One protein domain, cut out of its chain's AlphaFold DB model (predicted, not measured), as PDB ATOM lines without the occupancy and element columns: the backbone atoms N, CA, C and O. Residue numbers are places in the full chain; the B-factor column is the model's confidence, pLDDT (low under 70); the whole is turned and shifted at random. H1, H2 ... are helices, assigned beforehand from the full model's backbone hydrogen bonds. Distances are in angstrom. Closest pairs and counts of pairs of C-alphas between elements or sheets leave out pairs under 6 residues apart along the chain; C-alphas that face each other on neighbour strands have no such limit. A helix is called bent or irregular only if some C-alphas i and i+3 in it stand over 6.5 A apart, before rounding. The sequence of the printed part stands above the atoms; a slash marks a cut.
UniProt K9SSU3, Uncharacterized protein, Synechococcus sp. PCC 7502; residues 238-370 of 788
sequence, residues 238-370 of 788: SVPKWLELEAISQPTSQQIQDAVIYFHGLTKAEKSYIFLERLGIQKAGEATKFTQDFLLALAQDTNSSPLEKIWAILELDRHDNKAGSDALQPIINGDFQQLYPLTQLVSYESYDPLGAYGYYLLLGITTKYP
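What this domain is: This is residues 238 to 370 of the 788 residues of an uncharacterized protein of Synechococcus sp. PCC 7502 (UniProt K9SSU3). Crossed helices pack into a rounded body with H5 in its core, where H4, H6, H7 and H8 pack on it. The hairpin of H1 and H2 makes one end of the body, with H2 packed on H4, and H3 lies between that hairpin and residues 353 to 357 of H8. The printed part has 133 residues, with eight named helices, H1 to H8 in order along the chain, and no named strand; the class is all helix. The whole is compact, with a radius of gyration of the C-alphas of 14.1 A and spans of 37 by 33 by 28 A.

How they stand to each other: H1, residues 240 to 246, and H2, residues 253 to 264, form a helical hairpin; they touch at a steep tilt of 39 degrees, opposite ways, and their closest C-alphas, those of Leu 245 and Ala 259, are 6.6 A apart. H3, residues 268 to 280, is near H1. H4, residues 289 to 300, touches residues 256 to 260 of H2 alone, closest at the C-alphas of Ile 256 and Phe 294, 5.6 A. H5, residues 306 to 318, is the hub, touching four helices. It forms a helical hairpin with H4 at a steep tilt of 40 degrees, closest at the C-alphas of Ala 299 and Lys 309, 4.4 A. Its residues 312 to 317 alone touch H6, residues 322 to 333, closest at the C-alphas of Leu 316 and Gly 324, 4.7 A. Its residues 306 to 311 alone touch H7, residues 336 to 343, about perpendicular at 87 degrees, closest at the C-alphas of Leu 307 and Pro 341, 5.1 A. H6 and H7 only just touch, with 3 pairs of C-alphas within 8 A, and only at the corner. H8, residues 353 to 368, forms a helical hairpin with H7, closest at the C-alphas of Leu 342 and Gly 358, 5.8 A. H8 also touches H5, closest at the C-alphas of Leu 314 and Leu 361, 6.5 A, and H3, closest at those of Ser 272 and Leu 354, 6.5 A. H1 and H8 are apart. Each O i to N i+4 pair is within hydrogen-bond range in H1, H2, H4 and H5; the counts are 8 of 9 in H3, 6 of 8 in H6, 11 of 12 in H8, and 1 of 4 in H7, where 4 of 5 O i to N i+3 pairs are within range.

Where its parts are: H1 begins at C-alpha 240, (57.711, 29.197, 35.510). H5 measures 18.3 A and H8 22.8 A, ending at C-alpha 368, (24.062, 27.283, 27.281). H7 is irregular, with C-alphas 338 and 341 7.0 A apart; H6 is only just irregular, with C-alphas 327 and 330 6.6 A apart.

The domain as a whole: The C-alphas farthest apart, those of Thr 252 and Glu 349, are 42.6 A apart. The printed part has no cut and no long link. The mean pLDDT of the printed part is 91.7; residues 347 to 351 are under 70.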
ATOM      1  N   SER A 238      58.140  27.270  28.380       87.56
ATOM      2  CA  SER A 238      58.462  27.295  29.809       87.56
ATOM      3  C   SER A 238      57.953  28.586  30.450       87.56
ATOM      4  O   SER A 238      58.568  29.636  30.290       87.56
ATOM      5  N   VAL A 239      56.881  28.501  31.246       92.56
ATOM      6  CA  VAL A 239      56.250  29.647  31.935       92.56
ATOM      7  C   VAL A 239      56.344  29.549  33.475       92.56
ATOM      8  O   VAL A 239      55.325  29.530  34.162       92.56
ATOM      9  N   PRO A 240      57.547  29.487  34.079       92.50
ATOM     10  CA  PRO A 240      57.711  29.197  35.510       92.50
ATOM     11  C   PRO A 240      57.055  30.245  36.412       92.50
ATOM     12  O   PRO A 240      56.445  29.898  37.420       92.50
ATOM     13  N   LYS A 241      57.103  31.526  36.022       93.62
ATOM     14  CA  LYS A 241      56.472  32.593  36.799       93.62
ATOM     15  C   LYS A 241      54.944  32.499  36.790       93.62
ATOM     16  O   LYS A 241      54.318  32.832  37.792       93.62
ATOM     17  N   TRP A 242      54.353  31.996  35.703       95.44
ATOM     18  CA  TRP A 242      52.920  31.703  35.655       95.44
ATOM     19  C   TRP A 242      52.532  30.664  36.707       95.44
ATOM     20  O   TRP A 242      51.573  30.869  37.438       95.44
ATOM     21  N   LEU A 243      53.312  29.583  36.825       93.56
ATOM     22  CA  LEU A 243      53.043  28.499  37.776       93.56
ATOM     23  C   LEU A 243      53.068  28.985  39.233       93.56
ATOM     24  O   LEU A 243      52.258  28.539  40.042       93.56
ATOM     25  N   GLU A 244      53.967  29.917  39.567       95.12
ATOM     26  CA  GLU A 244      53.995  30.550  40.891       95.12
ATOM     27  C   GLU A 244      52.732  31.373  41.170       95.12
ATOM     28  O   GLU A 244      52.196  31.324  42.275       95.12
ATOM     29  N   LEU A 245      52.273  32.143  40.179       94.25
ATOM     30  CA  LEU A 245      51.097  33.003  40.300       94.25
ATOM     31  C   LEU A 245      49.811  32.172  40.398       94.25
ATOM     32  O   LEU A 245      48.985  32.412  41.275       94.25
ATOM     33  N   GLU A 246      49.685  31.149  39.555       94.31
ATOM     34  CA  GLU A 246      48.535  30.244  39.497       94.31
ATOM     35  C   GLU A 246      48.331  29.442  40.792       94.31
ATOM     36  O   GLU A 246      47.199  29.127  41.158       94.31
ATOM     37  N   ALA A 247      49.406  29.153  41.534       93.81
ATOM     38  CA  ALA A 247      49.338  28.428  42.803       93.81
ATOM     39  C   ALA A 247      48.711  29.240  43.960       93.81
ATOM     40  O   ALA A 247      48.432  28.683  45.028       93.81
ATOM     41  N   ILE A 248      48.484  30.548  43.790       94.19
ATOM     42  CA  ILE A 248      47.958  31.423  44.843       94.19
ATOM     43  C   ILE A 248      46.453  31.178  45.025       94.19
ATOM     44  O   ILE A 248      45.629  31.605  44.224       94.19
ATOM     45  N   SER A 249      46.058  30.545  46.133       90.50
ATOM     46  CA  SER A 249      44.647  30.184  46.363       90.50
ATOM     47  C   SER A 249      43.712  31.380  46.608       90.50
ATOM     48  O   SER A 249      42.515  31.275  46.351       90.50
ATOM     49  N   GLN A 250      44.232  32.494  47.137       93.50
ATOM     50  CA  GLN A 250      43.487  33.727  47.440       93.50
ATOM     51  C   GLN A 250      44.327  34.947  47.034       93.50
ATOM     52  O   GLN A 250      45.018  35.529  47.874       93.50
ATOM     53  N   PRO A 251      44.353  35.295  45.742       95.25
ATOM     54  CA  PRO A 251      45.207  36.363  45.251       95.25
ATOM     55  C   PRO A 251      44.659  37.744  45.615       95.25
ATOM     56  O   PRO A 251      43.455  37.995  45.629       95.25
ATOM     57  N   THR A 252      45.571  38.666  45.899       96.50
ATOM     58  CA  THR A 252      45.274  40.096  46.029       96.50
ATOM     59  C   THR A 252      45.101  40.736  44.650       96.50
ATOM     60  O   THR A 252      45.629  40.241  43.655       96.50
ATOM     61  N   SER A 253      44.433  41.893  44.582       94.62
ATOM     62  CA  SER A 253      44.289  42.640  43.323       94.62
ATOM     63  C   SER A 253      45.637  42.961  42.669       94.62
ATOM     64  O   SER A 253      45.741  42.890  41.451       94.62
ATOM     65  N   GLN A 254      46.677  43.251  43.462       95.69
ATOM     66  CA  GLN A 254      48.019  43.498  42.932       95.69
ATOM     67  C   GLN A 254      48.609  42.244  42.273       95.69
ATOM     68  O   GLN A 254      49.115  42.334  41.164       95.69
ATOM     69  N   GLN A 255      48.475  41.069  42.895       96.81
ATOM     70  CA  GLN A 255      48.985  39.810  42.330       96.81
ATOM     71  C   GLN A 255      48.284  39.426  41.020       96.81
ATOM     72  O   GLN A 255      48.912  38.862  40.129       96.81
ATOM     73  N   ILE A 256      46.995  39.751  40.883       97.88
ATOM     74  CA  ILE A 256      46.258  39.560  39.629       97.88
ATOM     75  C   ILE A 256      46.745  40.521  38.543       97.88
ATOM     76  O   ILE A 256      46.953  40.100  37.408       97.88
ATOM     77  N   GLN A 257      46.981  41.788  38.882       96.00
ATOM     78  CA  GLN A 257      47.549  42.751  37.933       96.00
ATOM     79  C   GLN A 257      48.962  42.350  37.498       96.00
ATOM     80  O   GLN A 257      49.271  42.392  36.309       96.00
ATOM     81  N   ASP A 258      49.788  41.866  38.427       94.94
ATOM     82  CA  ASP A 258      51.117  41.335  38.116       94.94
ATOM     83  C   ASP A 258      51.029  40.139  37.147       94.94
ATOM     84  O   ASP A 258      51.852  40.017  36.238       94.94
ATOM     85  N   ALA A 259      50.007  39.284  37.287       97.19
ATOM     86  CA  ALA A 259      49.764  38.168  36.375       97.19
ATOM     87  C   ALA A 259      49.332  38.617  34.972       97.19
ATOM     88  O   ALA A 259      49.819  38.059  33.990       97.19
ATOM     89  N   VAL A 260      48.474  39.637  34.858       97.12
ATOM     90  CA  VAL A 260      48.088  40.228  33.562       97.12
ATOM     91  C   VAL A 260      49.295  40.873  32.876       97.12
ATOM     92  O   VAL A 260      49.541  40.617  31.699       97.12
ATOM     93  N   ILE A 261      50.104  41.641  33.613       96.19
ATOM     94  CA  ILE A 261      51.334  42.255  33.091       96.19
ATOM     95  C   ILE A 261      52.311  41.181  32.603       96.19
ATOM     96  O   ILE A 261      52.855  41.297  31.505       96.19
ATOM     97  N   TYR A 262      52.516  40.126  33.397       96.94
ATOM     98  CA  TYR A 262      53.364  39.005  33.002       96.94
ATOM     99  C   TYR A 262      52.835  38.326  31.735       96.94
ATOM    100  O   TYR A 262      53.599  38.131  30.794       96.94
ATOM    101  N   PHE A 263      51.533  38.027  31.686       97.19
ATOM    102  CA  PHE A 263      50.887  37.401  30.535       97.19
ATOM    103  C   PHE A 263      51.073  38.225  29.255       97.19
ATOM    104  O   PHE A 263      51.410  37.667  28.213       97.19
ATOM    105  N   HIS A 264      50.943  39.552  29.321       95.38
ATOM    106  CA  HIS A 264      51.168  40.428  28.165       95.38
ATOM    107  C   HIS A 264      52.599  40.409  27.638       95.38
ATOM    108  O   HIS A 264      52.798  40.599  26.439       95.38
ATOM    109  N   GLY A 265      53.574  40.136  28.505       94.50
ATOM    110  CA  GLY A 265      54.978  39.980  28.130       94.50
ATOM    111  C   GLY A 265      55.319  38.654  27.441       94.50
ATOM    112  O   GLY A 265      56.452  38.494  26.992       94.50
ATOM    113  N   LEU A 266      54.375  37.709  27.358       94.94
ATOM    114  CA  LEU A 266      54.602  36.382  26.785       94.94
ATOM    115  C   LEU A 266      54.507  36.358  25.257       94.94
ATOM    116  O   LEU A 266      53.752  37.106  24.629       94.94
ATOM    117  N   THR A 267      55.233  35.419  24.652       92.56
ATOM    118  CA  THR A 267      55.126  35.099  23.225       92.56
ATOM    119  C   THR A 267      53.775  34.456  22.889       92.56
ATOM    120  O   THR A 267      53.090  33.906  23.752       92.56
ATOM    121  N   LYS A 268      53.394  34.453  21.600       87.12
ATOM    122  CA  LYS A 268      52.154  33.803  21.132       87.12
ATOM    123  C   LYS A 268      52.066  32.334  21.576       87.12
ATOM    124  O   LYS A 268      51.018  31.913  22.048       87.12
ATOM    125  N   ALA A 269      53.163  31.579  21.467       86.50
ATOM    126  CA  ALA A 269      53.200  30.166  21.846       86.50
ATOM    127  C   ALA A 269      52.977  29.955  23.356       86.50
ATOM    128  O   ALA A 269      52.219  29.072  23.750       86.50
ATOM    129  N   GLU A 270      53.588  30.788  24.201       93.50
ATOM    130  CA  GLU A 270      53.410  30.742  25.660       93.50
ATOM    131  C   GLU A 270      51.987  31.120  26.083       93.50
ATOM    132  O   GLU A 270      51.411  30.464  26.952       93.50
ATOM    133  N   LYS A 271      51.389  32.134  25.442       93.44
ATOM    134  CA  LYS A 271      49.988  32.516  25.675       93.44
ATOM    135  C   LYS A 271      49.028  31.386  25.300       93.44
ATOM    136  O   LYS A 271      48.168  31.040  26.107       93.44
ATOM    137  N   SER A 272      49.206  30.773  24.125       90.06
ATOM    138  CA  SER A 272      48.411  29.610  23.704       90.06
ATOM    139  C   SER A 272      48.547  28.447  24.686       90.06
ATOM    140  O   SER A 272      47.546  27.844  25.059       90.06
ATOM    141  N   TYR A 273      49.766  28.166  25.157       92.12
ATOM    142  CA  TYR A 273      50.004  27.135  26.167       92.12
ATOM    143  C   TYR A 273      49.241  27.414  27.471       92.12
ATOM    144  O   TYR A 273      48.605  26.512  28.010       92.12
ATOM    145  N   ILE A 274      49.230  28.659  27.961       94.81
ATOM    146  CA  ILE A 274      48.448  29.030  29.152       94.81
ATOM    147  C   ILE A 274      46.947  28.851  28.909       94.81
ATOM    148  O   ILE A 274      46.266  28.235  29.730       94.81
ATOM    149  N   PHE A 275      46.420  29.354  27.791       93.44
ATOM    150  CA  PHE A 275      44.991  29.242  27.501       93.44
ATOM    151  C   PHE A 275      44.520  27.794  27.379       93.44
ATOM    152  O   PHE A 275      43.444  27.481  27.878       93.44
ATOM    153  N   LEU A 276      45.317  26.911  26.778       90.62
ATOM    154  CA  LEU A 276      44.919  25.531  26.504       90.62
ATOM    155  C   LEU A 276      45.273  24.574  27.643       90.62
ATOM    156  O   LEU A 276      44.399  23.929  28.220       90.62
ATOM    157  N   GLU A 277      46.553  24.510  27.994       90.88
ATOM    158  CA  GLU A 277      47.110  23.460  28.856       90.88
ATOM    159  C   GLU A 277      47.071  23.822  30.347       90.88
ATOM    160  O   GLU A 277      47.354  22.981  31.202       90.88
ATOM    161  N   ARG A 278      46.740  25.076  30.690       92.94
ATOM    162  CA  ARG A 278      46.618  25.534  32.088       92.94
ATOM    163  C   ARG A 278      45.188  25.907  32.447       92.94
ATOM    164  O   ARG A 278      44.624  25.367  33.399       92.94
ATOM    165  N   LEU A 279      44.596  26.820  31.681       93.00
ATOM    166  CA  LEU A 279      43.255  27.330  31.948       93.00
ATOM    167  C   LEU A 279      42.179  26.432  31.323       93.00
ATOM    168  O   LEU A 279      41.266  25.997  32.023       93.00
ATOM    169  N   GLY A 280      42.328  26.076  30.047       86.81
ATOM    170  CA  GLY A 280      41.332  25.305  29.301       86.81
ATOM    171  C   GLY A 280      41.150  23.858  29.772       86.81
ATOM    172  O   GLY A 280      40.055  23.306  29.672       86.81
ATOM    173  N   ILE A 281      42.180  23.248  30.370       88.94
ATOM    174  CA  ILE A 281      42.094  21.889  30.932       88.94
ATOM    175  C   ILE A 281      41.231  21.809  32.207       88.94
ATOM    176  O   ILE A 281      40.805  20.722  32.607       88.94
ATOM    177  N   GLN A 282      40.952  22.942  32.866       90.25
ATOM    178  CA  GLN A 282      40.108  22.982  34.065       90.25
ATOM    179  C   GLN A 282      38.665  22.629  33.690       90.25
ATOM    180  O   GLN A 282      38.123  23.142  32.709       90.25
ATOM    181  N   LYS A 283      38.000  21.767  34.469       89.44
ATOM    182  CA  LYS A 283      36.599  21.396  34.209       89.44
ATOM    183  C   LYS A 283      35.667  22.595  34.401       89.44
ATOM    184  O   LYS A 283      35.922  23.472  35.226       89.44
ATOM    185  N   ALA A 284      34.569  22.621  33.647       88.31
ATOM    186  CA  ALA A 284      33.545  23.657  33.778       88.31
ATOM    187  C   ALA A 284      33.067  23.762  35.239       88.31
ATOM    188  O   ALA A 284      32.893  22.750  35.912       88.31
ATOM    189  N   GLY A 285      32.925  24.990  35.738       90.00
ATOM    190  CA  GLY A 285      32.594  25.279  37.143       90.00
ATOM    191  C   GLY A 285      33.712  25.042  38.177       90.00
ATOM    192  O   GLY A 285      33.559  25.450  39.323       90.00
ATOM    193  N   GLU A 286      34.852  24.447  37.803       93.56
ATOM    194  CA  GLU A 286      35.946  24.104  38.737       93.56
ATOM    195  C   GLU A 286      37.136  25.087  38.691       93.56
ATOM    196  O   GLU A 286      38.226  24.771  39.169       93.56
ATOM    197  N   ALA A 287      36.957  26.292  38.136       93.25
ATOM    198  CA  ALA A 287      38.025  27.289  38.097       93.25
ATOM    199  C   ALA A 287      38.424  27.757  39.497       93.25
ATOM    200  O   ALA A 287      37.576  28.135  40.312       93.25
ATOM    201  N   THR A 288      39.734  27.823  39.740       94.19
ATOM    202  CA  THR A 288      40.281  28.396  40.976       94.19
ATOM    203  C   THR A 288      39.934  29.884  41.106       94.19
ATOM    204  O   THR A 288      39.654  30.565  40.116       94.19
ATOM    205  N   LYS A 289      40.008  30.430  42.329       94.50
ATOM    206  CA  LYS A 289      39.809  31.872  42.553       94.50
ATOM    207  C   LYS A 289      40.796  32.714  41.742       94.50
ATOM    208  O   LYS A 289      40.392  33.727  41.181       94.50
ATOM    209  N   PHE A 290      42.049  32.263  41.636       96.75
ATOM    210  CA  PHE A 290      43.047  32.898  40.782       96.75
ATOM    211  C   PHE A 290      42.629  32.906  39.319       96.75
ATOM    212  O   PHE A 290      42.614  33.975  38.718       96.75
ATOM    213  N   THR A 291      42.229  31.754  38.769       95.81
ATOM    214  CA  THR A 291      41.753  31.652  37.383       95.81
ATOM    215  C   THR A 291      40.629  32.655  37.122       95.81
ATOM    216  O   THR A 291      40.697  33.427  36.170       95.81
ATOM    217  N   GLN A 292      39.609  32.688  37.988       96.31
ATOM    218  CA  GLN A 292      38.463  33.581  37.814       96.31
ATOM    219  C   GLN A 292      38.859  35.061  37.890       96.31
ATOM    220  O   GLN A 292      38.439  35.848  37.046       96.31
ATOM    221  N   ASP A 293      39.684  35.453  38.862       97.38
ATOM    222  CA  ASP A 293      40.103  36.850  39.000       97.38
ATOM    223  C   ASP A 293      41.035  37.293  37.870       97.38
ATOM    224  O   ASP A 293      40.913  38.417  37.384       97.38
ATOM    225  N   PHE A 294      41.937  36.413  37.426       98.06
ATOM    226  CA  PHE A 294      42.820  36.664  36.291       98.06
ATOM    227  C   PHE A 294      42.019  36.870  35.007       98.06
ATOM    228  O   PHE A 294      42.209  37.877  34.331       98.06
ATOM    229  N   LEU A 295      41.095  35.959  34.685       97.94
ATOM    230  CA  LEU A 295      40.263  36.081  33.488       97.94
ATOM    231  C   LEU A 295      39.382  37.337  33.554       97.94
ATOM    232  O   LEU A 295      39.225  38.028  32.551       97.94
ATOM    233  N   LEU A 296      38.846  37.680  34.731       97.81
ATOM    234  CA  LEU A 296      38.065  38.906  34.910       97.81
ATOM    235  C   LEU A 296      38.912  40.156  34.662       97.81
ATOM    236  O   LEU A 296      38.469  41.063  33.957       97.81
ATOM    237  N   ALA A 297      40.133  40.190  35.197       97.56
ATOM    238  CA  ALA A 297      41.069  41.277  34.945       97.56
ATOM    239  C   ALA A 297      41.464  41.349  33.463       97.56
ATOM    240  O   ALA A 297      41.473  42.437  32.894       97.56
ATOM    241  N   LEU A 298      41.709  40.207  32.813       97.44
ATOM    242  CA  LEU A 298      42.073  40.140  31.398       97.44
ATOM    243  C   LEU A 298      40.937  40.623  30.480       97.44
ATOM    244  O   LEU A 298      41.199  41.344  29.518       97.44
ATOM    245  N   ALA A 299      39.684  40.280  30.802       96.81
ATOM    246  CA  ALA A 299      38.493  40.727  30.078       96.81
ATOM    247  C   ALA A 299      38.261  42.248  30.183       96.81
ATOM    248  O   ALA A 299      37.729  42.860  29.256       96.81
ATOM    249  N   GLN A 300      38.656  42.860  31.304       95.50
ATOM    250  CA  GLN A 300      38.472  44.291  31.578       95.50
ATOM    251  C   GLN A 300      39.680  45.152  31.186       95.50
ATOM    252  O   GLN A 300      39.550  46.372  31.077       95.50
ATOM    253  N   ASP A 301      40.846  44.542  30.976       95.00
ATOM    254  CA  ASP A 301      42.075  45.264  30.675       95.00
ATOM    255  C   ASP A 301      42.029  45.932  29.292       95.00
ATOM    256  O   ASP A 301      41.655  45.347  28.274       95.00
ATOM    257  N   THR A 302      42.441  47.196  29.235       92.50
ATOM    258  CA  THR A 302      42.476  47.969  27.992       92.50
ATOM    259  C   THR A 302      43.575  47.505  27.043       92.50
ATOM    260  O   THR A 302      43.430  47.719  25.842       92.50
ATOM    261  N   ASN A 303      44.634  46.866  27.556       93.31
ATOM    262  CA  ASN A 303      45.770  46.408  26.752       93.31
ATOM    263  C   ASN A 303      45.568  45.010  26.147       93.31
ATOM    264  O   ASN A 303      46.259  44.670  25.187       93.31
ATOM    265  N   SER A 304      44.610  44.227  26.652       94.19
ATOM    266  CA  SER A 304      44.247  42.936  26.064       94.19
ATOM    267  C   SER A 304      43.746  43.077  24.628       94.19
ATOM    268  O   SER A 304      42.895  43.918  24.310       94.19
ATOM    269  N   SER A 305      44.239  42.190  23.768       94.69
ATOM    270  CA  SER A 305      43.753  42.023  22.404       94.69
ATOM    271  C   SER A 305      42.284  41.569  22.386       94.69
ATOM    272  O   SER A 305      41.795  40.983  23.358       94.69
ATOM    273  N   PRO A 306      41.562  41.787  21.271       94.25
ATOM    274  CA  PRO A 306      40.188  41.308  21.126       94.25
ATOM    275  C   PRO A 306      40.026  39.803  21.390       94.25
ATOM    276  O   PRO A 306      39.072  39.412  22.058       94.25
ATOM    277  N   LEU A 307      40.979  38.975  20.938       93.19
ATOM    278  CA  LEU A 307      40.974  37.528  21.177       93.19
ATOM    279  C   LEU A 307      41.094  37.191  22.668       93.19
ATOM    280  O   LEU A 307      40.311  36.397  23.178       93.19
ATOM    281  N   GLU A 308      42.043  37.803  23.378       95.81
ATOM    282  CA  GLU A 308      42.253  37.547  24.812       95.81
ATOM    283  C   GLU A 308      41.018  37.935  25.635       95.81
ATOM    284  O   GLU A 308      40.621  37.199  26.538       95.81
ATOM    285  N   LYS A 309      40.369  39.053  25.287       96.56
ATOM    286  CA  LYS A 309      39.140  39.510  25.950       96.56
ATOM    287  C   LYS A 309      37.994  38.528  25.768       96.56
ATOM    288  O   LYS A 309      37.395  38.112  26.760       96.56
ATOM    289  N   ILE A 310      37.684  38.155  24.525       96.75
ATOM    290  CA  ILE A 310      36.552  37.261  24.269       96.75
ATOM    291  C   ILE A 310      36.808  35.859  24.823       96.75
ATOM    292  O   ILE A 310      35.901  35.264  25.403       96.75
ATOM    293  N   TRP A 311      38.048  35.364  24.735       96.50
ATOM    294  CA  TRP A 311      38.445  34.099  25.353       96.50
ATOM    295  C   TRP A 311      38.199  34.128  26.860       96.50
ATOM    296  O   TRP A 311      37.577  33.219  27.406       96.50
ATOM    297  N   ALA A 312      38.621  35.203  27.531       97.62
ATOM    298  CA  ALA A 312      38.437  35.344  28.966       97.62
ATOM    299  C   ALA A 312      36.962  35.420  29.378       97.62
ATOM    300  O   ALA A 312      36.562  34.765  30.338       97.62
ATOM    301  N   ILE A 313      36.142  36.169  28.634       98.25
ATOM    302  CA  ILE A 313      34.692  36.259  28.864       98.25
ATOM    303  C   ILE A 313      34.032  34.879  28.745       98.25
ATOM    304  O   ILE A 313      33.224  34.511  29.600       98.25
ATOM    305  N   LEU A 314      34.385  34.105  27.716       97.00
ATOM    306  CA  LEU A 314      33.811  32.779  27.478       97.00
ATOM    307  C   LEU A 314      34.280  31.741  28.498       97.00
ATOM    308  O   LEU A 314      33.472  30.934  28.950       97.00
ATOM    309  N   GLU A 315      35.544  31.783  28.916       96.69
ATOM    310  CA  GLU A 315      36.046  30.938  30.004       96.69
ATOM    311  C   GLU A 315      35.364  31.259  31.340       96.69
ATOM    312  O   GLU A 315      34.919  30.356  32.046       96.69
ATOM    313  N   LEU A 316      35.199  32.544  31.672       97.56
ATOM    314  CA  LEU A 316      34.439  32.956  32.856       97.56
ATOM    315  C   LEU A 316      33.001  32.435  32.811       97.56
ATOM    316  O   LEU A 316      32.512  31.904  33.808       97.56
ATOM    317  N   ASP A 317      32.331  32.562  31.664       97.12
ATOM    318  CA  ASP A 317      30.977  32.045  31.483       97.12
ATOM    319  C   ASP A 317      30.915  30.512  31.608       97.12
ATOM    320  O   ASP A 317      30.020  29.989  32.275       97.12
ATOM    321  N   ARG A 318      31.887  29.786  31.041       95.12
ATOM    322  CA  ARG A 318      32.022  28.323  31.170       95.12
ATOM    323  C   ARG A 318      32.206  27.881  32.624       95.12
ATOM    324  O   ARG A 318      31.817  26.772  32.989       95.12
ATOM    325  N   HIS A 319      32.774  28.746  33.460       95.19
ATOM    326  CA  HIS A 319      32.929  28.540  34.898       95.19
ATOM    327  C   HIS A 319      31.813  29.166  35.751       95.19
ATOM    328  O   HIS A 319      31.993  29.336  36.955       95.19
ATOM    329  N   ASP A 320      30.665  29.493  35.148       94.50
ATOM    330  CA  ASP A 320      29.479  30.046  35.818       94.50
ATOM    331  C   ASP A 320      29.747  31.343  36.603       94.50
ATOM    332  O   ASP A 320      29.038  31.693  37.553       94.50
ATOM    333  N   ASN A 321      30.765  32.104  36.191       96.81
ATOM    334  CA  ASN A 321      31.050  33.402  36.773       96.81
ATOM    335  C   ASN A 321      30.057  34.450  36.246       96.81
ATOM    336  O   ASN A 321      29.996  34.731  35.047       96.81
ATOM    337  N   LYS A 322      29.323  35.090  37.165       96.12
ATOM    338  CA  LYS A 322      28.280  36.068  36.825       96.12
ATOM    339  C   LYS A 322      28.793  37.222  35.955       96.12
ATOM    340  O   LYS A 322      28.098  37.623  35.030       96.12
ATOM    341  N   ALA A 323      29.983  37.756  36.235       95.94
ATOM    342  CA  ALA A 323      30.524  38.879  35.471       95.94
ATOM    343  C   ALA A 323      30.858  38.474  34.025       95.94
ATOM    344  O   ALA A 323      30.610  39.252  33.107       95.94
ATOM    345  N   GLY A 324      31.348  37.244  33.822       96.75
ATOM    346  CA  GLY A 324      31.535  36.662  32.490       96.75
ATOM    347  C   GLY A 324      30.216  36.516  31.737       96.75
ATOM    348  O   GLY A 324      30.087  37.016  30.621       96.75
ATOM    349  N   SER A 325      29.203  35.919  32.373       97.38
ATOM    350  CA  SER A 325      27.874  35.776  31.768       97.38
ATOM    351  C   SER A 325      27.237  37.127  31.427       97.38
ATOM    352  O   SER A 325      26.707  37.290  30.329       97.38
ATOM    353  N   ASP A 326      27.319  38.115  32.325       97.56
ATOM    354  CA  ASP A 326      26.796  39.469  32.099       97.56
ATOM    355  C   ASP A 326      27.511  40.165  30.926       97.56
ATOM    356  O   ASP A 326      26.856  40.827  30.120       97.56
ATOM    357  N   ALA A 327      28.834  39.997  30.802       97.25
ATOM    358  CA  ALA A 327      29.624  40.537  29.693       97.25
ATOM    359  C   ALA A 327      29.325  39.834  28.357       97.25
ATOM    360  O   ALA A 327      29.332  40.475  27.307       97.25
ATOM    361  N   LEU A 328      29.012  38.536  28.389       98.12
ATOM    362  CA  LEU A 328      28.688  37.752  27.199       98.12
ATOM    363  C   LEU A 328      27.298  38.078  26.627       98.12
ATOM    364  O   LEU A 328      27.123  38.075  25.408       98.12
ATOM    365  N   GLN A 329      26.301  38.377  27.469       97.69
ATOM    366  CA  GLN A 329      24.923  38.645  27.022       97.69
ATOM    367  C   GLN A 329      24.785  39.707  25.911       97.69
ATOM    368  O   GLN A 329      24.090  39.424  24.930       97.69
ATOM    369  N   PRO A 330      25.386  40.912  26.002       97.12
ATOM    370  CA  PRO A 330      25.291  41.904  24.927       97.12
ATOM    371  C   PRO A 330      25.992  41.452  23.635       97.12
ATOM    372  O   PRO A 330      25.518  41.772  22.543       97.12
ATOM    373  N   ILE A 331      27.059  40.653  23.739       97.38
ATOM    374  CA  ILE A 331      27.791  40.096  22.593       97.38
ATOM    375  C   ILE A 331      26.884  39.128  21.829       97.38
ATOM    376  O   ILE A 331      26.594  39.336  20.655       97.38
ATOM    377  N   ILE A 332      26.326  38.123  22.512       97.38
ATOM    378  CA  ILE A 332      25.512  37.067  21.877       97.38
ATOM    379  C   ILE A 332      24.093  37.515  21.493       97.38
ATOM    380  O   ILE A 332      23.347  36.738  20.889       97.38
ATOM    381  N   ASN A 333      23.712  38.757  21.805       96.56
ATOM    382  CA  ASN A 333      22.418  39.336  21.435       96.56
ATOM    383  C   ASN A 333      22.503  40.562  20.511       96.56
ATOM    384  O   ASN A 333      21.461  41.019  20.035       96.56
ATOM    385  N   GLY A 334      23.696  41.075  20.202       90.25
ATOM    386  CA  GLY A 334      23.816  42.274  19.372       90.25
ATOM    387  C   GLY A 334      25.206  42.557  18.819       90.25
ATOM    388  O   GLY A 334      25.305  42.894  17.641       90.25
ATOM    389  N   ASP A 335      26.262  42.404  19.619       93.06
ATOM    390  CA  ASP A 335      27.633  42.759  19.222       93.06
ATOM    391  C   ASP A 335      28.486  41.535  18.858       93.06
ATOM    392  O   ASP A 335      29.468  41.191  19.514       93.06
ATOM    393  N   PHE A 336      28.094  40.849  17.788       94.50
ATOM    394  CA  PHE A 336      28.758  39.626  17.338       94.50
ATOM    395  C   PHE A 336      30.195  39.830  16.844       94.50
ATOM    396  O   PHE A 336      30.937  38.855  16.761       94.50
ATOM    397  N   GLN A 337      30.611  41.064  16.540       93.06
ATOM    398  CA  GLN A 337      31.968  41.343  16.053       93.06
ATOM    399  C   GLN A 337      33.036  40.970  17.082       93.06
ATOM    400  O   GLN A 337      34.149  40.601  16.713       93.06
ATOM    401  N   GLN A 338      32.687  40.980  18.372       94.62
ATOM    402  CA  GLN A 338      33.592  40.517  19.423       94.62
ATOM    403  C   GLN A 338      33.896  39.011  19.341       94.62
ATOM    404  O   GLN A 338      34.877  38.570  19.928       94.62
ATOM    405  N   LEU A 339      33.101  38.226  18.598       94.69
ATOM    406  CA  LEU A 339      33.341  36.797  18.369       94.69
ATOM    407  C   LEU A 339      34.287  36.520  17.189       94.69
ATOM    408  O   LEU A 339      34.845  35.426  17.136       94.69
ATOM    409  N   TYR A 340      34.510  37.479  16.277       91.75
ATOM    410  CA  TYR A 340      35.320  37.262  15.064       91.75
ATOM    411  C   TYR A 340      36.739  36.761  15.342       91.75
ATOM    412  O   TYR A 340      37.165  35.821  14.676       91.75
ATOM    413  N   PRO A 341      37.482  37.299  16.334       90.00
ATOM    414  CA  PRO A 341      38.825  36.802  16.613       90.00
ATOM    415  C   PRO A 341      38.844  35.313  16.967       90.00
ATOM    416  O   PRO A 341      39.849  34.652  16.743       90.00
ATOM    417  N   LEU A 342      37.750  34.793  17.536       89.25
ATOM    418  CA  LEU A 342      37.631  33.391  17.912       89.25
ATOM    419  C   LEU A 342      37.239  32.516  16.721       89.25
ATOM    420  O   LEU A 342      37.810  31.442  16.559       89.25
ATOM    421  N   THR A 343      36.300  32.961  15.883       86.94
ATOM    422  CA  THR A 343      35.884  32.204  14.693       86.94
ATOM    423  C   THR A 343      36.989  32.150  13.640       86.94
ATOM    424  O   THR A 343      37.227  31.085  13.083       86.94
ATOM    425  N   GLN A 344      37.788  33.211  13.489       82.06
ATOM    426  CA  GLN A 344      38.971  33.235  12.613       82.06
ATOM    427  C   GLN A 344      40.068  32.229  13.003       82.06
ATOM    428  O   GLN A 344      40.904  31.880  12.168       82.06
ATOM    429  N   LEU A 345      40.106  31.760  14.258       79.50
ATOM    430  CA  LEU A 345      41.018  30.683  14.665       79.50
ATOM    431  C   LEU A 345      40.555  29.308  14.169       79.50
ATOM    432  O   LEU A 345      41.363  28.386  14.062       79.50
ATOM    433  N   VAL A 346      39.258  29.149  13.904       74.56
ATOM    434  CA  VAL A 346      38.654  27.882  13.500       74.56
ATOM    435  C   VAL A 346      38.857  27.703  11.995       74.56
ATOM    436  O   VAL A 346      38.015  28.075  11.190       74.56
ATOM    437  N   SER A 347      39.987  27.118  11.595       61.94
ATOM    438  CA  SER A 347      40.260  26.780  10.192       61.94
ATOM    439  C   SER A 347      40.157  25.275   9.946       61.94
ATOM    440  O   SER A 347      40.769  24.481  10.657       61.94
ATOM    441  N   TYR A 348      39.454  24.873   8.882       48.53
ATOM    442  CA  TYR A 348      39.403  23.478   8.418       48.53
ATOM    443  C   TYR A 348      40.750  22.961   7.877       48.53
ATOM    444  O   TYR A 348      40.939  21.750   7.777       48.53
ATOM    445  N   GLU A 349      41.679  23.854   7.517       42.09
ATOM    446  CA  GLU A 349      42.968  23.500   6.897       42.09
ATOM    447  C   GLU A 349      44.146  23.530   7.891       42.09
ATOM    448  O   GLU A 349      45.246  23.086   7.560       42.09
ATOM    449  N   SER A 350      43.931  24.022   9.116       49.91
ATOM    450  CA  SER A 350      44.962  24.184  10.145       49.91
ATOM    451  C   SER A 350      44.568  23.424  11.414       49.91
ATOM    452  O   SER A 350      43.662  23.829  12.140       49.91
ATOM    453  N   TYR A 351      45.282  22.337  11.713       55.56
ATOM    454  CA  TYR A 351      45.132  21.554  12.948       55.56
ATOM    455  C   TYR A 351      45.787  22.256  14.158       55.56
ATOM    456  O   TYR A 351      46.587  21.652  14.868       55.56
ATOM    457  N   ASP A 352      45.494  23.542  14.374       75.06
ATOM    458  CA  ASP A 352      45.960  24.292  15.547       75.06
ATOM    459  C   ASP A 352      45.087  23.936  16.771       75.06
ATOM    460  O   ASP A 352      43.869  24.163  16.735       75.06
ATOM    461  N   PRO A 353      45.666  23.410  17.870       80.38
ATOM    462  CA  PRO A 353      44.943  23.159  19.116       80.38
ATOM    463  C   PRO A 353      44.166  24.376  19.639       80.38
ATOM    464  O   PRO A 353      43.089  24.211  20.218       80.38
ATOM    465  N   LEU A 354      44.665  25.598  19.400       85.06
ATOM    466  CA  LEU A 354      43.980  26.826  19.813       85.06
ATOM    467  C   LEU A 354      42.651  27.015  19.069       85.06
ATOM    468  O   LEU A 354      41.646  27.373  19.686       85.06
ATOM    469  N   GLY A 355      42.628  26.717  17.767       84.88
ATOM    470  CA  GLY A 355      41.423  26.768  16.941       84.88
ATOM    471  C   GLY A 355      40.387  25.722  17.349       84.88
ATOM    472  O   GLY A 355      39.210  26.046  17.501       84.88
ATOM    473  N   ALA A 356      40.823  24.487  17.621       83.00
ATOM    474  CA  ALA A 356      39.933  23.428  18.101       83.00
ATOM    475  C   ALA A 356      39.253  23.806  19.429       83.00
ATOM    476  O   ALA A 356      38.050  23.608  19.599       83.00
ATOM    477  N   TYR A 357      40.001  24.403  20.360       88.12
ATOM    478  CA  TYR A 357      39.434  24.863  21.624       88.12
ATOM    479  C   TYR A 357      38.507  26.074  21.454       88.12
ATOM    480  O   TYR A 357      37.421  26.106  22.037       88.12
ATOM    481  N   GLY A 358      38.869  27.032  20.596       89.62
ATOM    482  CA  GLY A 358      37.990  28.152  20.256       89.62
ATOM    483  C   GLY A 358      36.640  27.699  19.688       89.62
ATOM    484  O   GLY A 358      35.594  28.216  20.087       89.62
ATOM    485  N   TYR A 359      36.638  26.656  18.853       86.62
ATOM    486  CA  TYR A 359      35.417  26.012  18.368       86.62
ATOM    487  C   TYR A 359      34.550  25.447  19.509       86.62
ATOM    488  O   TYR A 359      33.331  25.644  19.513       86.62
ATOM    489  N   TYR A 360      35.150  24.801  20.517       87.94
ATOM    490  CA  TYR A 360      34.410  24.309  21.688       87.94
ATOM    491  C   TYR A 360      33.785  25.437  22.515       87.94
ATOM    492  O   TYR A 360      32.645  25.295  22.964       87.94
ATOM    493  N   LEU A 361      34.482  26.564  22.686       91.94
ATOM    494  CA  LEU A 361      33.932  27.734  23.377       91.94
ATOM    495  C   LEU A 361      32.698  28.290  22.647       91.94
ATOM    496  O   LEU A 361      31.669  28.534  23.279       91.94
ATOM    497  N   LEU A 362      32.757  28.416  21.317       92.94
ATOM    498  CA  LEU A 362      31.624  28.856  20.489       92.94
ATOM    499  C   LEU A 362      30.434  27.888  20.570       92.94
ATOM    500  O   LEU A 362      29.288  28.317  20.736       92.94
ATOM    501  N   LEU A 363      30.692  26.578  20.514       89.81
ATOM    502  CA  LEU A 363      29.658  25.553  20.680       89.81
ATOM    503  C   LEU A 363      29.017  25.622  22.078       89.81
ATOM    504  O   LEU A 363      27.794  25.475  22.213       89.81
ATOM    505  N   GLY A 364      29.820  25.913  23.106       91.19
ATOM    506  CA  GLY A 364      29.373  26.142  24.480       91.19
ATOM    507  C   GLY A 364      28.311  27.239  24.584       91.19
ATOM    508  O   GLY A 364      27.284  27.026  25.235       91.19
ATOM    509  N   ILE A 365      28.480  28.352  23.856       95.50
ATOM    510  CA  ILE A 365      27.481  29.436  23.785       95.50
ATOM    511  C   ILE A 365      26.132  28.887  23.319       95.50
ATOM    512  O   ILE A 365      25.105  29.145  23.948       95.50
ATOM    513  N   THR A 366      26.118  28.109  22.233       92.56
ATOM    514  CA  THR A 366      24.858  27.607  21.658       92.56
ATOM    515  C   THR A 366      24.146  26.582  22.524       92.56
ATOM    516  O   THR A 366      22.917  26.491  22.494       92.56
ATOM    517  N   THR A 367      24.912  25.854  23.335       91.19
ATOM    518  CA  THR A 367      24.382  24.878  24.286       91.19
ATOM    519  C   THR A 367      23.780  25.576  25.504       91.19
ATOM    520  O   THR A 367      22.665  25.248  25.911       91.19
ATOM    521  N   LYS A 368      24.484  26.569  26.066       95.62
ATOM    522  CA  LYS A 368      24.062  27.283  27.281       95.62
ATOM    523  C   LYS A 368      22.994  28.350  27.008       95.62
ATOM    524  O   LYS A 368      22.087  28.528  27.818       95.62
ATOM    525  N   TYR A 369      23.040  29.011  25.848       97.50
ATOM    526  CA  TYR A 369      22.148  30.115  25.467       97.50
ATOM    527  C   TYR A 369      21.400  29.864  24.147       97.50
ATOM    528  O   TYR A 369      21.499  30.671  23.215       97.50
ATOM    529  N   PRO A 370      20.573  28.807  24.047       96.19
ATOM    530  CA  PRO A 370      19.961  28.383  22.783       96.19
ATOM    531  C   PRO A 370      18.978  29.393  22.170       96.19
ATOM    532  O   PRO A 370      18.637  29.251  20.994       96.19
TER     533      PRO A 370